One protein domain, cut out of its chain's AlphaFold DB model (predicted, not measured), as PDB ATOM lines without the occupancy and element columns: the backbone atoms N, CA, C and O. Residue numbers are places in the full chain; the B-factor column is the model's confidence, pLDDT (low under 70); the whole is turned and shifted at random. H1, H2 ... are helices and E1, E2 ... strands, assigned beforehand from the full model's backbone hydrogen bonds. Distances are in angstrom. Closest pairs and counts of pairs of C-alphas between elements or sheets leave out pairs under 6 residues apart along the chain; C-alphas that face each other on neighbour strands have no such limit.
ATOM      1  N   GLY A   2      31.254  45.308 135.655       86.12
ATOM      2  CA  GLY A   2      29.991  45.420 134.902       86.12
ATOM      3  C   GLY A   2      30.018  46.279 133.623       86.12
ATOM      4  O   GLY A   2      29.429  45.893 132.618       86.12
ATOM      5  N   ASP A   3      30.765  47.388 133.600       88.25
ATOM      6  CA  ASP A   3      30.939  48.222 132.394       88.25
ATOM      7  C   ASP A   3      31.604  47.499 131.214       88.25
ATOM      8  O   ASP A   3      31.324  47.833 130.066       88.25
ATOM      9  N   VAL A   4      32.450  46.498 131.477       92.81
ATOM     10  CA  VAL A   4      33.092  45.685 130.436       92.81
ATOM     11  C   VAL A   4      32.034  44.837 129.732       92.81
ATOM     12  O   VAL A   4      31.911  44.909 128.517       92.81
ATOM     13  N   TYR A   5      31.208  44.108 130.487       93.56
ATOM     14  CA  TYR A   5      30.161  43.249 129.922       93.56
ATOM     15  C   TYR A   5      29.041  44.049 129.239       93.56
ATOM     16  O   TYR A   5      28.572  43.645 128.182       93.56
ATOM     17  N   ARG A   6      28.668  45.228 129.768       91.19
ATOM     18  CA  ARG A   6      27.672  46.124 129.136       91.19
ATOM     19  C   ARG A   6      28.115  46.699 127.785       91.19
ATOM     20  O   ARG A   6      27.265  47.070 126.975       91.19
ATOM     21  N   ASN A   7      29.425  46.811 127.560       93.88
ATOM     22  CA  ASN A   7      30.012  47.341 126.326       93.88
ATOM     23  C   ASN A   7      30.688  46.260 125.465       93.88
ATOM     24  O   ASN A   7      31.244  46.582 124.417       93.88
ATOM     25  N   ALA A   8      30.631  44.993 125.879       95.81
ATOM     26  CA  ALA A   8      31.086  43.875 125.072       95.81
ATOM     27  C   ALA A   8      30.185  43.727 123.837       95.81
ATOM     28  O   ALA A   8      28.959  43.730 123.951       95.81
ATOM     29  N   VAL A   9      30.806  43.586 122.664       96.56
ATOM     30  CA  VAL A   9      30.108  43.312 121.394       96.56
ATOM     31  C   VAL A   9      29.492  41.910 121.410       96.56
ATOM     32  O   VAL A   9      28.394  41.702 120.914       96.56
ATOM     33  N   GLU A  10      30.197  40.956 122.014       96.06
ATOM     34  CA  GLU A  10      29.781  39.567 122.160       96.06
ATOM     35  C   GLU A  10      30.341  39.034 123.487       96.06
ATOM     36  O   GLU A  10      31.458  39.389 123.876       96.06
ATOM     37  N   VAL A  11      29.593  38.170 124.176       97.00
ATOM     38  CA  VAL A  11      30.101  37.413 125.328       97.00
ATOM     39  C   VAL A  11      29.924  35.924 125.077       97.00
ATOM     40  O   VAL A  11      28.828  35.458 124.764       97.00
ATOM     41  N   ARG A  12      31.018  35.175 125.246       96.75
ATOM     42  CA  ARG A  12      31.036  33.711 125.188       96.75
ATOM     43  C   ARG A  12      31.246  33.131 126.574       96.75
ATOM     44  O   ARG A  12      32.250  33.409 127.226       96.75
ATOM     45  N   ILE A  13      30.307  32.297 126.990       95.81
ATOM     46  CA  ILE A  13      30.334  31.568 128.250       95.81
ATOM     47  C   ILE A  13      30.921  30.187 127.958       95.81
ATOM     48  O   ILE A  13      30.229  29.312 127.441       95.81
ATOM     49  N   TRP A  14      32.209  29.993 128.243       95.81
ATOM     50  CA  TRP A  14      32.843  28.681 128.106       95.81
ATOM     51  C   TRP A  14      32.564  27.823 129.343       95.81
ATOM     52  O   TRP A  14      33.002  28.140 130.448       95.81
ATOM     53  N   LEU A  15      31.841  26.725 129.132       93.69
ATOM     54  CA  LEU A  15      31.421  25.774 130.165       93.69
ATOM     55  C   LEU A  15      32.368  24.578 130.332       93.69
ATOM     56  O   LEU A  15      32.092  23.708 131.150       93.69
ATOM     57  N   GLY A  16      33.451  24.525 129.556       93.56
ATOM     58  CA  GLY A  16      34.353  23.379 129.504       93.56
ATOM     59  C   GLY A  16      34.206  22.540 128.235       93.56
ATOM     60  O   GLY A  16      33.352  22.766 127.369       93.56
ATOM     61  N   SER A  17      35.093  21.558 128.112       93.94
ATOM     62  CA  SER A  17      35.034  20.513 127.095       93.94
ATOM     63  C   SER A  17      34.033  19.415 127.482       93.94
ATOM     64  O   SER A  17      33.665  19.254 128.642       93.94
ATOM     65  N   LEU A  18      33.644  18.578 126.514       88.81
ATOM     66  CA  LEU A  18      32.791  17.408 126.769       88.81
ATOM     67  C   LEU A  18      33.412  16.408 127.773       88.81
ATOM     68  O   LEU A  18      32.684  15.601 128.346       88.81
ATOM     69  N   LYS A  19      34.738  16.435 127.983       89.31
ATOM     70  CA  LYS A  19      35.412  15.615 129.005       89.31
ATOM     71  C   LYS A  19      35.176  16.178 130.406       89.31
ATOM     72  O   LYS A  19      34.767  15.434 131.284       89.31
ATOM     73  N   ASP A  20      35.346  17.484 130.568       89.19
ATOM     74  CA  ASP A  20      35.162  18.220 131.823       89.19
ATOM     75  C   ASP A  20      33.728  17.989 132.346       89.19
ATOM     76  O   ASP A  20      33.512  17.617 133.498       89.19
ATOM     77  N   VAL A  21      32.744  18.053 131.438       86.12
ATOM     78  CA  VAL A  21      31.340  17.710 131.715       86.12
ATOM     79  C   VAL A  21      31.170  16.280 132.247       86.12
ATOM     80  O   VAL A  21      30.380  16.056 133.163       86.12
ATOM     81  N   GLN A  22      31.895  15.300 131.693       85.31
ATOM     82  CA  GLN A  22      31.840  13.902 132.145       85.31
ATOM     83  C   GLN A  22      32.469  13.697 133.524       85.31
ATOM     84  O   GLN A  22      32.121  12.728 134.195       85.31
ATOM     85  N   GLU A  23      33.402  14.550 133.936       87.00
ATOM     86  CA  GLU A  23      34.021  14.489 135.261       87.00
ATOM     87  C   GLU A  23      33.054  15.035 136.318       87.00
ATOM     88  O   GLU A  23      32.698  14.296 137.234       87.00
ATOM     89  N   VAL A  24      32.479  16.222 136.091       82.81
ATOM     90  CA  VAL A  24      31.429  16.821 136.943       82.81
ATOM     91  C   VAL A  24      30.241  15.869 137.150       82.81
ATOM     92  O   VAL A  24      29.771  15.666 138.269       82.81
ATOM     93  N   ILE A  25      29.770  15.231 136.073       81.44
ATOM     94  CA  ILE A  25      28.663  14.261 136.109       81.44
ATOM     95  C   ILE A  25      28.930  13.096 137.078       81.44
ATOM     96  O   ILE A  25      28.004  12.652 137.769       81.44
ATOM     97  N   LYS A  26      30.171  12.586 137.111       79.44
ATOM     98  CA  LYS A  26      30.546  11.416 137.922       79.44
ATOM     99  C   LYS A  26      30.536  11.715 139.414       79.44
ATOM    100  O   LYS A  26      30.240  10.815 140.196       79.44
ATOM    101  N   GLU A  27      30.869  12.946 139.790       75.62
ATOM    102  CA  GLU A  27      30.901  13.385 141.184       75.62
ATOM    103  C   GLU A  27      29.487  13.593 141.740       75.62
ATOM    104  O   GLU A  27      29.183  13.140 142.842       75.62
ATOM    105  N   ASP A  28      28.608  14.233 140.963       67.00
ATOM    106  CA  ASP A  28      27.352  14.793 141.482       67.00
ATOM    107  C   ASP A  28      26.145  13.831 141.368       67.00
ATOM    108  O   ASP A  28      25.164  13.965 142.100       67.00
ATOM    109  N   THR A  29      26.174  12.822 140.477       63.59
ATOM    110  CA  THR A  29      24.994  11.950 140.251       63.59
ATOM    111  C   THR A  29      25.282  10.474 139.952       63.59
ATOM    112  O   THR A  29      25.584  10.089 138.824       63.59
ATOM    113  N   LYS A  30      24.956   9.593 140.913       65.12
ATOM    114  CA  LYS A  30      24.890   8.128 140.697       65.12
ATOM    115  C   LYS A  30      23.975   7.711 139.535       65.12
ATOM    116  O   LYS A  30      24.212   6.679 138.922       65.12
ATOM    117  N   PHE A  31      22.936   8.494 139.244       59.09
ATOM    118  CA  PHE A  31      21.969   8.216 138.178       59.09
ATOM    119  C   PHE A  31      22.586   8.336 136.773       59.09
ATOM    120  O   PHE A  31      22.339   7.497 135.906       59.09
ATOM    121  N   VAL A  32      23.446   9.338 136.557       61.62
ATOM    122  CA  VAL A  32      24.031   9.637 135.240       61.62
ATOM    123  C   VAL A  32      25.302   8.811 134.975       61.62
ATOM    124  O   VAL A  32      25.716   8.686 133.830       61.62
ATOM    125  N   LEU A  33      25.861   8.125 135.984       57.47
ATOM    126  CA  LEU A  33      26.951   7.143 135.809       57.47
ATOM    127  C   LEU A  33      26.610   5.982 134.852       57.47
ATOM    128  O   LEU A  33      27.516   5.311 134.368       57.47
ATOM    129  N   SER A  34      25.325   5.745 134.575       66.62
ATOM    130  CA  SER A  34      24.856   4.776 133.571       66.62
ATOM    131  C   SER A  34      24.959   5.284 132.124       66.62
ATOM    132  O   SER A  34      24.917   4.492 131.184       66.62
ATOM    133  N   CYS A  35      25.090   6.599 131.923       70.25
ATOM    134  CA  CYS A  35      25.160   7.207 130.602       70.25
ATOM    135  C   CYS A  35      26.585   7.118 130.051       70.25
ATOM    136  O   CYS A  35      27.482   7.851 130.471       70.25
ATOM    137  N   GLU A  36      26.783   6.270 129.042       82.50
ATOM    138  CA  GLU A  36      28.002   6.299 128.236       82.50
ATOM    139  C   GLU A  36      28.244   7.697 127.637       82.50
ATOM    140  O   GLU A  36      27.314   8.478 127.413       82.50
ATOM    141  N   ARG A  37      29.499   7.983 127.261       83.38
ATOM    142  CA  ARG A  37      29.898   9.225 126.569       83.38
ATOM    143  C   ARG A  37      28.958   9.604 125.416       83.38
ATOM    144  O   ARG A  37      28.636  10.779 125.257       83.38
ATOM    145  N   ARG A  38      28.501   8.612 124.643       85.00
ATOM    146  CA  ARG A  38      27.564   8.799 123.528       85.00
ATOM    147  C   ARG A  38      26.182   9.273 123.995       85.00
ATOM    148  O   ARG A  38      25.582  10.101 123.323       85.00
ATOM    149  N   GLY A  39      25.699   8.802 125.146       86.94
ATOM    150  CA  GLY A  39      24.445   9.254 125.752       86.94
ATOM    151  C   GLY A  39      24.501  10.720 126.184       86.94
ATOM    152  O   GLY A  39      23.585  11.478 125.882       86.94
ATOM    153  N   ILE A  40      25.610  11.148 126.797       86.69
ATOM    154  CA  ILE A  40      25.839  12.555 127.181       86.69
ATOM    155  C   ILE A  40      25.890  13.462 125.943       86.69
ATOM    156  O   ILE A  40      25.259  14.515 125.922       86.69
ATOM    157  N   GLU A  41      26.596  13.046 124.890       88.56
ATOM    158  CA  GLU A  41      26.682  13.798 123.633       88.56
ATOM    159  C   GLU A  41      25.319  13.902 122.925       88.56
ATOM    160  O   GLU A  41      24.928  14.992 122.504       88.56
ATOM    161  N   MET A  42      24.544  12.810 122.887       90.44
ATOM    162  CA  MET A  42      23.166  12.805 122.381       90.44
ATOM    163  C   MET A  42      22.231  13.692 123.216       90.44
ATOM    164  O   MET A  42      21.418  14.412 122.642       90.44
ATOM    165  N   ALA A  43      22.357  13.687 124.547       89.38
ATOM    166  CA  ALA A  43      21.567  14.533 125.441       89.38
ATOM    167  C   ALA A  43      21.863  16.021 125.220       89.38
ATOM    168  O   ALA A  43      20.947  16.826 125.043       89.38
ATOM    169  N   LEU A  44      23.144  16.392 125.155       89.31
ATOM    170  CA  LEU A  44      23.564  17.765 124.882       89.31
ATOM    171  C   LEU A  44      23.167  18.227 123.474       89.31
ATOM    172  O   LEU A  44      22.771  19.378 123.309       89.31
ATOM    173  N   LEU A  45      23.225  17.351 122.465       91.50
ATOM    174  CA  LEU A  45      22.760  17.664 121.112       91.50
ATOM    175  C   LEU A  45      21.231  17.806 121.054       91.50
ATOM    176  O   LEU A  45      20.730  18.720 120.405       91.50
ATOM    177  N   ALA A  46      20.482  16.966 121.773       90.25
ATOM    178  CA  ALA A  46      19.032  17.090 121.892       90.25
ATOM    179  C   ALA A  46      18.637  18.403 122.588       90.25
ATOM    180  O   ALA A  46      17.772  19.119 122.087       90.25
ATOM    181  N   ALA A  47      19.309  18.756 123.689       87.62
ATOM    182  CA  ALA A  47      19.138  20.041 124.366       87.62
ATOM    183  C   ALA A  47      19.524  21.223 123.467       87.62
ATOM    184  O   ALA A  47      18.776  22.194 123.402       87.62
ATOM    185  N   LYS A  48      20.635  21.134 122.719       90.25
ATOM    186  CA  LYS A  48      21.004  22.139 121.713       90.25
ATOM    187  C   LYS A  48      19.871  22.330 120.718       90.25
ATOM    188  O   LYS A  48      19.456  23.460 120.518       90.25
ATOM    189  N   ASN A  49      19.364  21.254 120.122       90.25
ATOM    190  CA  ASN A  49      18.312  21.341 119.117       90.25
ATOM    191  C   ASN A  49      17.025  21.924 119.723       90.25
ATOM    192  O   ASN A  49      16.470  22.846 119.149       90.25
ATOM    193  N   TYR A  50      16.615  21.489 120.920       85.25
ATOM    194  CA  TYR A  50      15.444  22.036 121.620       85.25
ATOM    195  C   TYR A  50      15.569  23.535 121.935       85.25
ATOM    196  O   TYR A  50      14.613  24.285 121.759       85.25
ATOM    197  N   VAL A  51      16.745  23.991 122.379       83.69
ATOM    198  CA  VAL A  51      16.972  25.406 122.711       83.69
ATOM    199  C   VAL A  51      17.268  26.246 121.459       83.69
ATOM    200  O   VAL A  51      16.948  27.427 121.445       83.69
ATOM    201  N   MET A  52      17.845  25.690 120.392       82.00
ATOM    202  CA  MET A  52      18.219  26.425 119.169       82.00
ATOM    203  C   MET A  52      17.179  26.359 118.044       82.00
ATOM    204  O   MET A  52      17.376  27.015 117.029       82.00
ATOM    205  N   ASP A  53      16.073  25.641 118.241       80.56
ATOM    206  CA  ASP A  53      14.867  25.652 117.404       80.56
ATOM    207  C   ASP A  53      14.237  27.064 117.404       80.56
ATOM    208  O   ASP A  53      13.434  27.419 118.271       80.56
ATOM    209  N   ASP A  54      14.765  27.946 116.547       59.75
ATOM    210  CA  ASP A  54      14.443  29.382 116.431       59.75
ATOM    211  C   ASP A  54      13.245  29.645 115.503       59.75
ATOM    212  O   ASP A  54      12.709  30.749 115.515       59.75
ATOM    213  N   ASP A  55      12.787  28.632 114.762       60.12
ATOM    214  CA  ASP A  55      11.690  28.739 113.790       60.12
ATOM    215  C   ASP A  55      10.297  28.802 114.445       60.12
ATOM    216  O   ASP A  55       9.289  28.985 113.762       60.12
ATOM    217  N   ARG A  56      10.214  28.700 115.781       61.59
ATOM    218  CA  ARG A  56       8.981  28.989 116.528       61.59
ATOM    219  C   ARG A  56       8.764  30.505 116.544       61.59
ATOM    220  O   ARG A  56       9.540  31.208 117.197       61.59
ATOM    221  N   PRO A  57       7.738  31.038 115.853       55.09
ATOM    222  CA  PRO A  57       7.589  32.475 115.691       55.09
ATOM    223  C   PRO A  57       7.382  33.151 117.048       55.09
ATOM    224  O   PRO A  57       6.477  32.793 117.800       55.09
ATOM    225  N   PHE A  67       6.689  20.218 126.376       79.00
ATOM    226  CA  PHE A  67       7.724  19.944 127.365       79.00
ATOM    227  C   PHE A  67       8.931  19.244 126.722       79.00
ATOM    228  O   PHE A  67       8.766  18.449 125.790       79.00
ATOM    229  N   PRO A  68      10.153  19.504 127.217       84.19
ATOM    230  CA  PRO A  68      11.325  18.798 126.741       84.19
ATOM    231  C   PRO A  68      11.203  17.316 127.092       84.19
ATOM    232  O   PRO A  68      10.883  16.960 128.227       84.19
ATOM    233  N   ASN A  69      11.492  16.446 126.125       88.44
ATOM    234  CA  ASN A  69      11.578  15.011 126.381       88.44
ATOM    235  C   ASN A  69      12.743  14.692 127.338       88.44
ATOM    236  O   ASN A  69      13.620  15.527 127.573       88.44
ATOM    237  N   GLU A  70      12.782  13.473 127.877       86.31
ATOM    238  CA  GLU A  70      13.778  13.074 128.885       86.31
ATOM    239  C   GLU A  70      15.228  13.341 128.448       86.31
ATOM    240  O   GLU A  70      16.045  13.788 129.252       86.31
ATOM    241  N   LEU A  71      15.542  13.143 127.162       87.94
ATOM    242  CA  LEU A  71      16.876  13.357 126.600       87.94
ATOM    243  C   LEU A  71      17.239  14.854 126.515       87.94
ATOM    244  O   LEU A  71      18.366  15.240 126.827       87.94
ATOM    245  N   GLN A  72      16.277  15.705 126.146       89.44
ATOM    246  CA  GLN A  72      16.415  17.168 126.141       89.44
ATOM    247  C   GLN A  72      16.548  17.715 127.570       89.44
ATOM    248  O   GLN A  72      17.444  18.516 127.850       89.44
ATOM    249  N   ALA A  73      15.706  17.243 128.493       87.00
ATOM    250  CA  ALA A  73      15.753  17.609 129.904       87.00
ATOM    251  C   ALA A  73      17.077  17.171 130.558       87.00
ATOM    252  O   ALA A  73      17.667  17.944 131.315       87.00
ATOM    253  N   LEU A  74      17.587  15.979 130.225       86.25
ATOM    254  CA  LEU A  74      18.902  15.500 130.657       86.25
ATOM    255  C   LEU A  74      20.026  16.413 130.149       86.25
ATOM    256  O   LEU A  74      20.854  16.842 130.948       86.25
ATOM    257  N   GLY A  75      20.038  16.777 128.864       89.50
ATOM    258  CA  GLY A  75      21.045  17.696 128.325       89.50
ATOM    259  C   GLY A  75      21.009  19.079 128.986       89.50
ATOM    260  O   GLY A  75      22.058  19.634 129.313       89.50
ATOM    261  N   ILE A  76      19.814  19.606 129.273       89.38
ATOM    262  CA  ILE A  76      19.646  20.873 130.001       89.38
ATOM    263  C   ILE A  76      20.160  20.753 131.446       89.38
ATOM    264  O   ILE A  76      20.871  21.647 131.908       89.38
ATOM    265  N   ARG A  77      19.881  19.641 132.142       86.38
ATOM    266  CA  ARG A  77      20.430  19.359 133.483       86.38
ATOM    267  C   ARG A  77      21.959  19.271 133.463       86.38
ATOM    268  O   ARG A  77      22.599  19.879 134.310       86.38
ATOM    269  N   ILE A  78      22.549  18.610 132.469       87.81
ATOM    270  CA  ILE A  78      24.009  18.490 132.322       87.81
ATOM    271  C   ILE A  78      24.678  19.866 132.140       87.81
ATOM    272  O   ILE A  78      25.699  20.142 132.775       87.81
ATOM    273  N   ILE A  79      24.098  20.747 131.317       90.44
ATOM    274  CA  ILE A  79      24.579  22.130 131.131       90.44
ATOM    275  C   ILE A  79      24.421  22.945 132.423       90.44
ATOM    276  O   ILE A  79      25.289  23.746 132.764       90.44
ATOM    277  N   ALA A  80      23.322  22.740 133.150       89.00
ATOM    278  CA  ALA A  80      23.050  23.407 134.416       89.00
ATOM    279  C   ALA A  80      24.014  22.979 135.538       89.00
ATOM    280  O   ALA A  80      24.413  23.802 136.352       89.00
ATOM    281  N   MET A  81      24.419  21.709 135.585       86.69
ATOM    282  CA  MET A  81      25.298  21.169 136.635       86.69
ATOM    283  C   MET A  81      26.753  21.657 136.555       86.69
ATOM    284  O   MET A  81      27.541  21.350 137.446       86.69
ATOM    285  N   GLN A  82      27.135  22.418 135.525       89.56
ATOM    286  CA  GLN A  82      28.514  22.882 135.375       89.56
ATOM    287  C   GLN A  82      28.930  23.845 136.506       89.56
ATOM    288  O   GLN A  82      28.196  24.800 136.778       89.56
ATOM    289  N   PRO A  83      30.130  23.688 137.112       89.75
ATOM    290  CA  PRO A  83      30.599  24.531 138.219       89.75
ATOM    291  C   PRO A  83      30.610  26.034 137.914       89.75
ATOM    292  O   PRO A  83      30.526  26.852 138.826       89.75
ATOM    293  N   TRP A  84      30.653  26.415 136.630       93.00
ATOM    294  CA  TRP A  84      30.520  27.803 136.188       93.00
ATOM    295  C   TRP A  84      29.311  28.512 136.826       93.00
ATOM    296  O   TRP A  84      29.479  29.623 137.317       93.00
ATOM    297  N   TRP A  85      28.148  27.859 136.951       90.06
ATOM    298  CA  TRP A  85      26.937  28.442 137.562       90.06
ATOM    299  C   TRP A  85      27.055  28.753 139.062       90.06
ATOM    300  O   TRP A  85      26.249  29.511 139.602       90.06
ATOM    301  N   ARG A  86      28.044  28.176 139.755       87.75
ATOM    302  CA  ARG A  86      28.306  28.440 141.179       87.75
ATOM    303  C   ARG A  86      29.173  29.683 141.380       87.75
ATOM    304  O   ARG A  86      29.258  30.188 142.493       87.75
ATOM    305  N   ARG A  87      29.824  30.214 140.339       90.38
ATOM    306  CA  ARG A  87      30.730  31.367 140.458       90.38
ATOM    307  C   ARG A  87      29.939  32.672 140.509       90.38
ATOM    308  O   ARG A  87      29.373  33.094 139.512       90.38
ATOM    309  N   VAL A  88      29.974  33.385 141.632       90.06
ATOM    310  CA  VAL A  88      29.142  34.590 141.840       90.06
ATOM    311  C   VAL A  88      29.224  35.654 140.728       90.06
ATOM    312  O   VAL A  88      28.227  36.274 140.366       90.06
ATOM    313  N   TRP A  89      30.407  35.837 140.139       90.75
ATOM    314  CA  TRP A  89      30.655  36.824 139.087       90.75
ATOM    315  C   TRP A  89      29.877  36.554 137.792       90.75
ATOM    316  O   TRP A  89      29.556  37.502 137.071       90.75
ATOM    317  N   VAL A  90      29.526  35.293 137.514       92.19
ATOM    318  CA  VAL A  90      28.933  34.883 136.232       92.19
ATOM    319  C   VAL A  90      27.535  35.448 135.999       92.19
ATOM    320  O   VAL A  90      27.090  35.562 134.857       92.19
ATOM    321  N   ILE A  91      26.864  35.883 137.068       91.38
ATOM    322  CA  ILE A  91      25.583  36.587 137.001       91.38
ATOM    323  C   ILE A  91      25.744  37.851 136.148       91.38
ATOM    324  O   ILE A  91      24.965  38.066 135.218       91.38
ATOM    325  N   GLN A  92      26.791  38.651 136.391       92.25
ATOM    326  CA  GLN A  92      27.104  39.822 135.564       92.25
ATOM    327  C   GLN A  92      27.602  39.451 134.173       92.25
ATOM    328  O   GLN A  92      27.161  40.076 133.211       92.25
ATOM    329  N   GLU A  93      28.475  38.442 134.061       94.00
ATOM    330  CA  GLU A  93      29.006  37.986 132.766       94.00
ATOM    331  C   GLU A  93      27.874  37.663 131.781       94.00
ATOM    332  O   GLU A  93      27.961  38.000 130.604       94.00
ATOM    333  N   ALA A  94      26.794  37.052 132.274       93.81
ATOM    334  CA  ALA A  94      25.750  36.480 131.437       93.81
ATOM    335  C   ALA A  94      24.467  37.322 131.296       93.81
ATOM    336  O   ALA A  94      23.675  37.069 130.393       93.81
ATOM    337  N   THR A  95      24.224  38.314 132.160       92.25
ATOM    338  CA  THR A  95      22.972  39.110 132.114       92.25
ATOM    339  C   THR A  95      23.162  40.602 131.836       92.25
ATOM    340  O   THR A  95      22.196  41.257 131.453       92.25
ATOM    341  N   LEU A  96      24.378  41.148 131.970       92.88
ATOM    342  CA  LEU A  96      24.687  42.530 131.571       92.88
ATOM    343  C   LEU A  96      24.915  42.774 130.065       92.88
ATOM    344  O   LEU A  96      24.720  43.920 129.651       92.88
ATOM    345  N   PRO A  97      25.372  41.803 129.245       94.62
ATOM    346  CA  PRO A  97      25.572  42.040 127.818       94.62
ATOM    347  C   PRO A  97      24.279  42.429 127.098       94.62
ATOM    348  O   PRO A  97      23.206  41.889 127.378       94.62
ATOM    349  N   LYS A  98      24.397  43.377 126.158       92.62
ATOM    350  CA  LYS A  98      23.277  43.851 125.327       92.62
ATOM    351  C   LYS A  98      22.766  42.737 124.417       92.62
ATOM    352  O   LYS A  98      21.566  42.455 124.416       92.62
ATOM    353  N   GLU A  99      23.691  42.069 123.739       94.50
ATOM    354  CA  GLU A  99      23.439  40.855 122.965       94.50
ATOM    355  C   GLU A  99      23.253  39.634 123.877       94.50
ATOM    356  O   GLU A  99      23.718  39.616 125.016       94.50
ATOM    357  N   ASP A 100      22.555  38.608 123.386       94.00
ATOM    358  CA  ASP A 100      22.358  37.335 124.092       94.00
ATOM    359  C   ASP A 100      23.672  36.525 124.119       94.00
ATOM    360  O   ASP A 100      24.159  36.144 123.048       94.00
ATOM    361  N   PRO A 101      24.274  36.251 125.296       96.31
ATOM    362  CA  PRO A 101      25.543  35.533 125.365       96.31
ATOM    363  C   PRO A 101      25.472  34.116 124.792       96.31
ATOM    364  O   PRO A 101      24.499  33.382 124.978       96.31
ATOM    365  N   ILE A 102      26.555  33.688 124.149       96.00
ATOM    366  CA  ILE A 102      26.666  32.336 123.598       96.00
ATOM    367  C   ILE A 102      27.292  31.430 124.657       96.00
ATOM    368  O   ILE A 102      28.483  31.527 124.953       96.00
ATOM    369  N   MET A 103      26.500  30.516 125.213       95.06
ATOM    370  CA  MET A 103      27.006  29.405 126.015       95.06
ATOM    371  C   MET A 103      27.638  28.365 125.101       95.06
ATOM    372  O   MET A 103      27.009  27.911 124.147       95.06
ATOM    373  N   GLN A 104      28.867  27.965 125.408       94.75
ATOM    374  CA  GLN A 104      29.624  26.989 124.642       94.75
ATOM    375  C   GLN A 104      30.149  25.869 125.549       94.75
ATOM    376  O   GLN A 104      30.870  26.110 126.514       94.75
ATOM    377  N   CYS A 105      29.807  24.633 125.192       92.00
ATOM    378  CA  CYS A 105      30.236  23.393 125.831       92.00
ATOM    379  C   CYS A 105      30.869  22.502 124.751       92.00
ATOM    380  O   CYS A 105      30.170  21.854 123.964       92.00
ATOM    381  N   GLY A 106      32.200  22.510 124.643       90.94
ATOM    382  CA  GLY A 106      32.894  21.915 123.497       90.94
ATOM    383  C   GLY A 106      32.447  22.538 122.163       90.94
ATOM    384  O   GLY A 106      32.571  23.746 121.959       90.94
ATOM    385  N   ASN A 107      31.905  21.712 121.264       91.00
ATOM    386  CA  ASN A 107      31.382  22.137 119.953       91.00
ATOM    387  C   ASN A 107      29.895  22.542 119.992       91.00
ATOM    388  O   ASN A 107      29.319  22.916 118.968       91.00
ATOM    389  N   ILE A 108      29.245  22.429 121.152       90.69
ATOM    390  CA  ILE A 108      27.826  22.733 121.320       90.69
ATOM    391  C   ILE A 108      27.695  24.184 121.768       90.69
ATOM    392  O   ILE A 108      28.284  24.581 122.769       90.69
ATOM    393  N   GLN A 109      26.933  24.963 121.004       94.25
ATOM    394  CA  GLN A 109      26.647  26.372 121.263       94.25
ATOM    395  C   GLN A 109      25.143  26.569 121.433       94.25
ATOM    396  O   GLN A 109      24.359  26.013 120.659       94.25
ATOM    397  N   VAL A 110      24.768  27.342 122.451       92.56
ATOM    398  CA  VAL A 110      23.388  27.606 122.867       92.56
ATOM    399  C   VAL A 110      23.275  29.068 123.311       92.56
ATOM    400  O   VAL A 110      24.152  29.565 124.012       92.56
ATOM    401  N   ARG A 111      22.200  29.769 122.934       93.56
ATOM    402  CA  ARG A 111      21.922  31.126 123.436       93.56
ATOM    403  C   ARG A 111      21.505  31.107 124.910       93.56
ATOM    404  O   ARG A 111      20.603  30.357 125.290       93.56
ATOM    405  N   TYR A 112      22.137  31.941 125.731       94.19
ATOM    406  CA  TYR A 112      21.969  31.964 127.183       94.19
ATOM    407  C   TYR A 112      20.549  32.337 127.623       94.19
ATOM    408  O   TYR A 112      19.957  31.644 128.457       94.19
ATOM    409  N   ARG A 113      19.962  33.395 127.050       90.75
ATOM    410  CA  ARG A 113      18.609  33.842 127.427       90.75
ATOM    411  C   ARG A 113      17.571  32.779 127.077       90.75
ATOM    412  O   ARG A 113      16.670  32.496 127.869       90.75
ATOM    413  N   LYS A 114      17.731  32.129 125.920       89.75
ATOM    414  CA  LYS A 114      16.863  31.026 125.484       89.75
ATOM    415  C   LYS A 114      17.037  29.783 126.368       89.75
ATOM    416  O   LYS A 114      16.036  29.199 126.775       89.75
ATOM    417  N   PHE A 115      18.266  29.451 126.775       91.75
ATOM    418  CA  PHE A 115      18.533  28.402 127.768       91.75
ATOM    419  C   PHE A 115      17.821  28.676 129.106       91.75
ATOM    420  O   PHE A 115      17.105  27.803 129.594       91.75
ATOM    421  N   LEU A 116      17.928  29.893 129.658       89.88
ATOM    422  CA  LEU A 116      17.241  30.280 130.903       89.88
ATOM    423  C   LEU A 116      15.709  30.235 130.825       89.88
ATOM    424  O   LEU A 116      15.050  30.039 131.847       89.88
ATOM    425  N   ARG A 117      15.113  30.452 129.647       86.31
ATOM    426  CA  ARG A 117      13.666  30.256 129.471       86.31
ATOM    427  C   ARG A 117      13.323  28.767 129.565       86.31
ATOM    428  O   ARG A 117      12.418  28.403 130.308       86.31
ATOM    429  N   MET A 118      14.088  27.907 128.890       84.12
ATOM    430  CA  MET A 118      13.837  26.461 128.853       84.12
ATOM    431  C   MET A 118      14.110  25.754 130.191       84.12
ATOM    432  O   MET A 118      13.378  24.830 130.542       84.12
ATOM    433  N   THR A 119      15.087  26.200 130.994       84.81
ATOM    434  CA  THR A 119      15.344  25.606 132.324       84.81
ATOM    435  C   THR A 119      14.144  25.699 133.264       84.81
ATOM    436  O   THR A 119      13.948  24.780 134.057       84.81
ATOM    437  N   LYS A 120      13.298  26.735 133.145       78.31
ATOM    438  CA  LYS A 120      12.053  26.851 133.926       78.31
ATOM    439  C   LYS A 120      11.146  25.634 133.709       78.31
ATOM    440  O   LYS A 120      10.736  25.004 134.679       78.31
ATOM    441  N   HIS A 121      10.913  25.240 132.458       75.62
ATOM    442  CA  HIS A 121      10.078  24.075 132.137       75.62
ATOM    443  C   HIS A 121      10.730  22.744 132.576       75.62
ATOM    444  O   HIS A 121      10.023  21.801 132.921       75.62
ATOM    445  N   CYS A 122      12.069  22.664 132.620       71.25
ATOM    446  CA  CYS A 122      12.814  21.452 133.001       71.25
ATOM    447  C   CYS A 122      12.951  21.197 134.511       71.25
ATOM    448  O   CYS A 122      13.239  20.063 134.908       71.25
ATOM    449  N   MET A 123      12.890  22.247 135.337       67.38
ATOM    450  CA  MET A 123      13.285  22.174 136.753       67.38
ATOM    451  C   MET A 123      12.113  22.136 137.731       67.38
ATOM    452  O   MET A 123      12.285  21.621 138.831       67.38
ATOM    453  N   PHE A 124      10.932  22.615 137.334       64.25
ATOM    454  CA  PHE A 124       9.760  22.691 138.217       64.25
ATOM    455  C   PHE A 124       8.746  21.549 138.043       64.25
ATOM    456  O   PHE A 124       7.721  21.550 138.721       64.25
ATOM    457  N   ARG A 125       9.012  20.571 137.165       61.47
ATOM    458  CA  ARG A 125       8.117  19.433 136.913       61.47
ATOM    459  C   ARG A 125       8.815  18.102 137.192       61.47
ATOM    460  O   ARG A 125       9.850  17.814 136.593       61.47
TER     461      ARG A 125
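What this domain is: This is residues 2 to 57 and 67 to 125 of the 533 residues of the protein "HET domain-containing protein" of Alternaria sp. MG1 (UniProt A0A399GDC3). What is the overall picture? A small three-stranded sheet lies in the middle, with the crossing helices H3 and H4 and, beside them, H2 toward one end of the long axis, and the short helices H1 and H6 toward the other. H7 runs from the end of E3 to H4, packing on both H3 and H4, while the short H5 lies on the way back from H4 to H6. What is it made of? The 115 printed residues have seven named helices and three named strands in the order H1 E1 H2 H3 H4 H5 H6 E2 E3 H7, mostly helix, with a mixed sheet of order E1 E2 E3; the whole is compact, with a radius of gyration of the C-alphas of 14.2 A and spans of 44 by 34 by 27 A.

How they stand to each other: What does H1, residues 2 to 7, meet? It touches H6, residues 90 to 95, the closest C-alphas being those of Tyr 5 and Glu 93, 6.1 A apart. How is the sheet paired? E1, residues 12 to 14, is parallel to E2, residues 102 to 105, and N 13 and O 102 are within hydrogen-bond range at 2.8 A. E2 and E3, residues 108 to 111, form an antiparallel hairpin, with N 103 and O 110 within hydrogen-bond range at 2.8 A. How do the longer helices meet? The hub H3, residues 37 to 52, touches H4, residues 70 to 80, about perpendicular at 89 degrees, the closest C-alphas, of Leu 44 and Gly 75, being 4.3 A apart. With its residues 51 to 52 alone it touches H7, residues 112 to 123, where the closest C-alphas, of Val 51 and Phe 115, are 6.1 A apart. H7 also touches H4 at a steep tilt of 58 degrees, opposite ways, the closest C-alphas being those of Ala 73 and Cys 122, 5.7 A apart. What of the rest? H2, residues 18 to 28, only just touches H3, with 3 pairs of C-alphas within 8 A, those of Gln 22 and Arg 37 closest at 7.5 A; H5, residues 83 to 86, and H4 meet only through their link. Every O i to N i+4 pair is within hydrogen-bond range in H1, H3, H4 and H6, against 6 of 7 in H2 and 6 of 8 in H7; H5 is too short for such a pair.

Where its parts are: Where does the printed part begin and end its elements? H1 begins at C-alpha 2, (29.991, 45.420, 134.902), and H7 ends at C-alpha 123, (13.285, 22.174, 136.753). How long are the longer elements? H3 measures 22.1 A from first to last C-alpha, H7 16.2 A, H2 15.9 A and H4 14.9 A.

The domain as a whole: How large is it? The C-alphas farthest apart, those of Asp 3 and Ser 34, are 43.9 A apart. Where is the cut? Residues 58 to 66 are not printed, and C-alphas 57 and 67 are 17.1 A apart; of the links that are printed whole, none is long. Where is confidence low? The pLDDT is under 70 at residues 28 to 34, 54 to 57 and 123 to 125, and the mean of the printed part is 85.8.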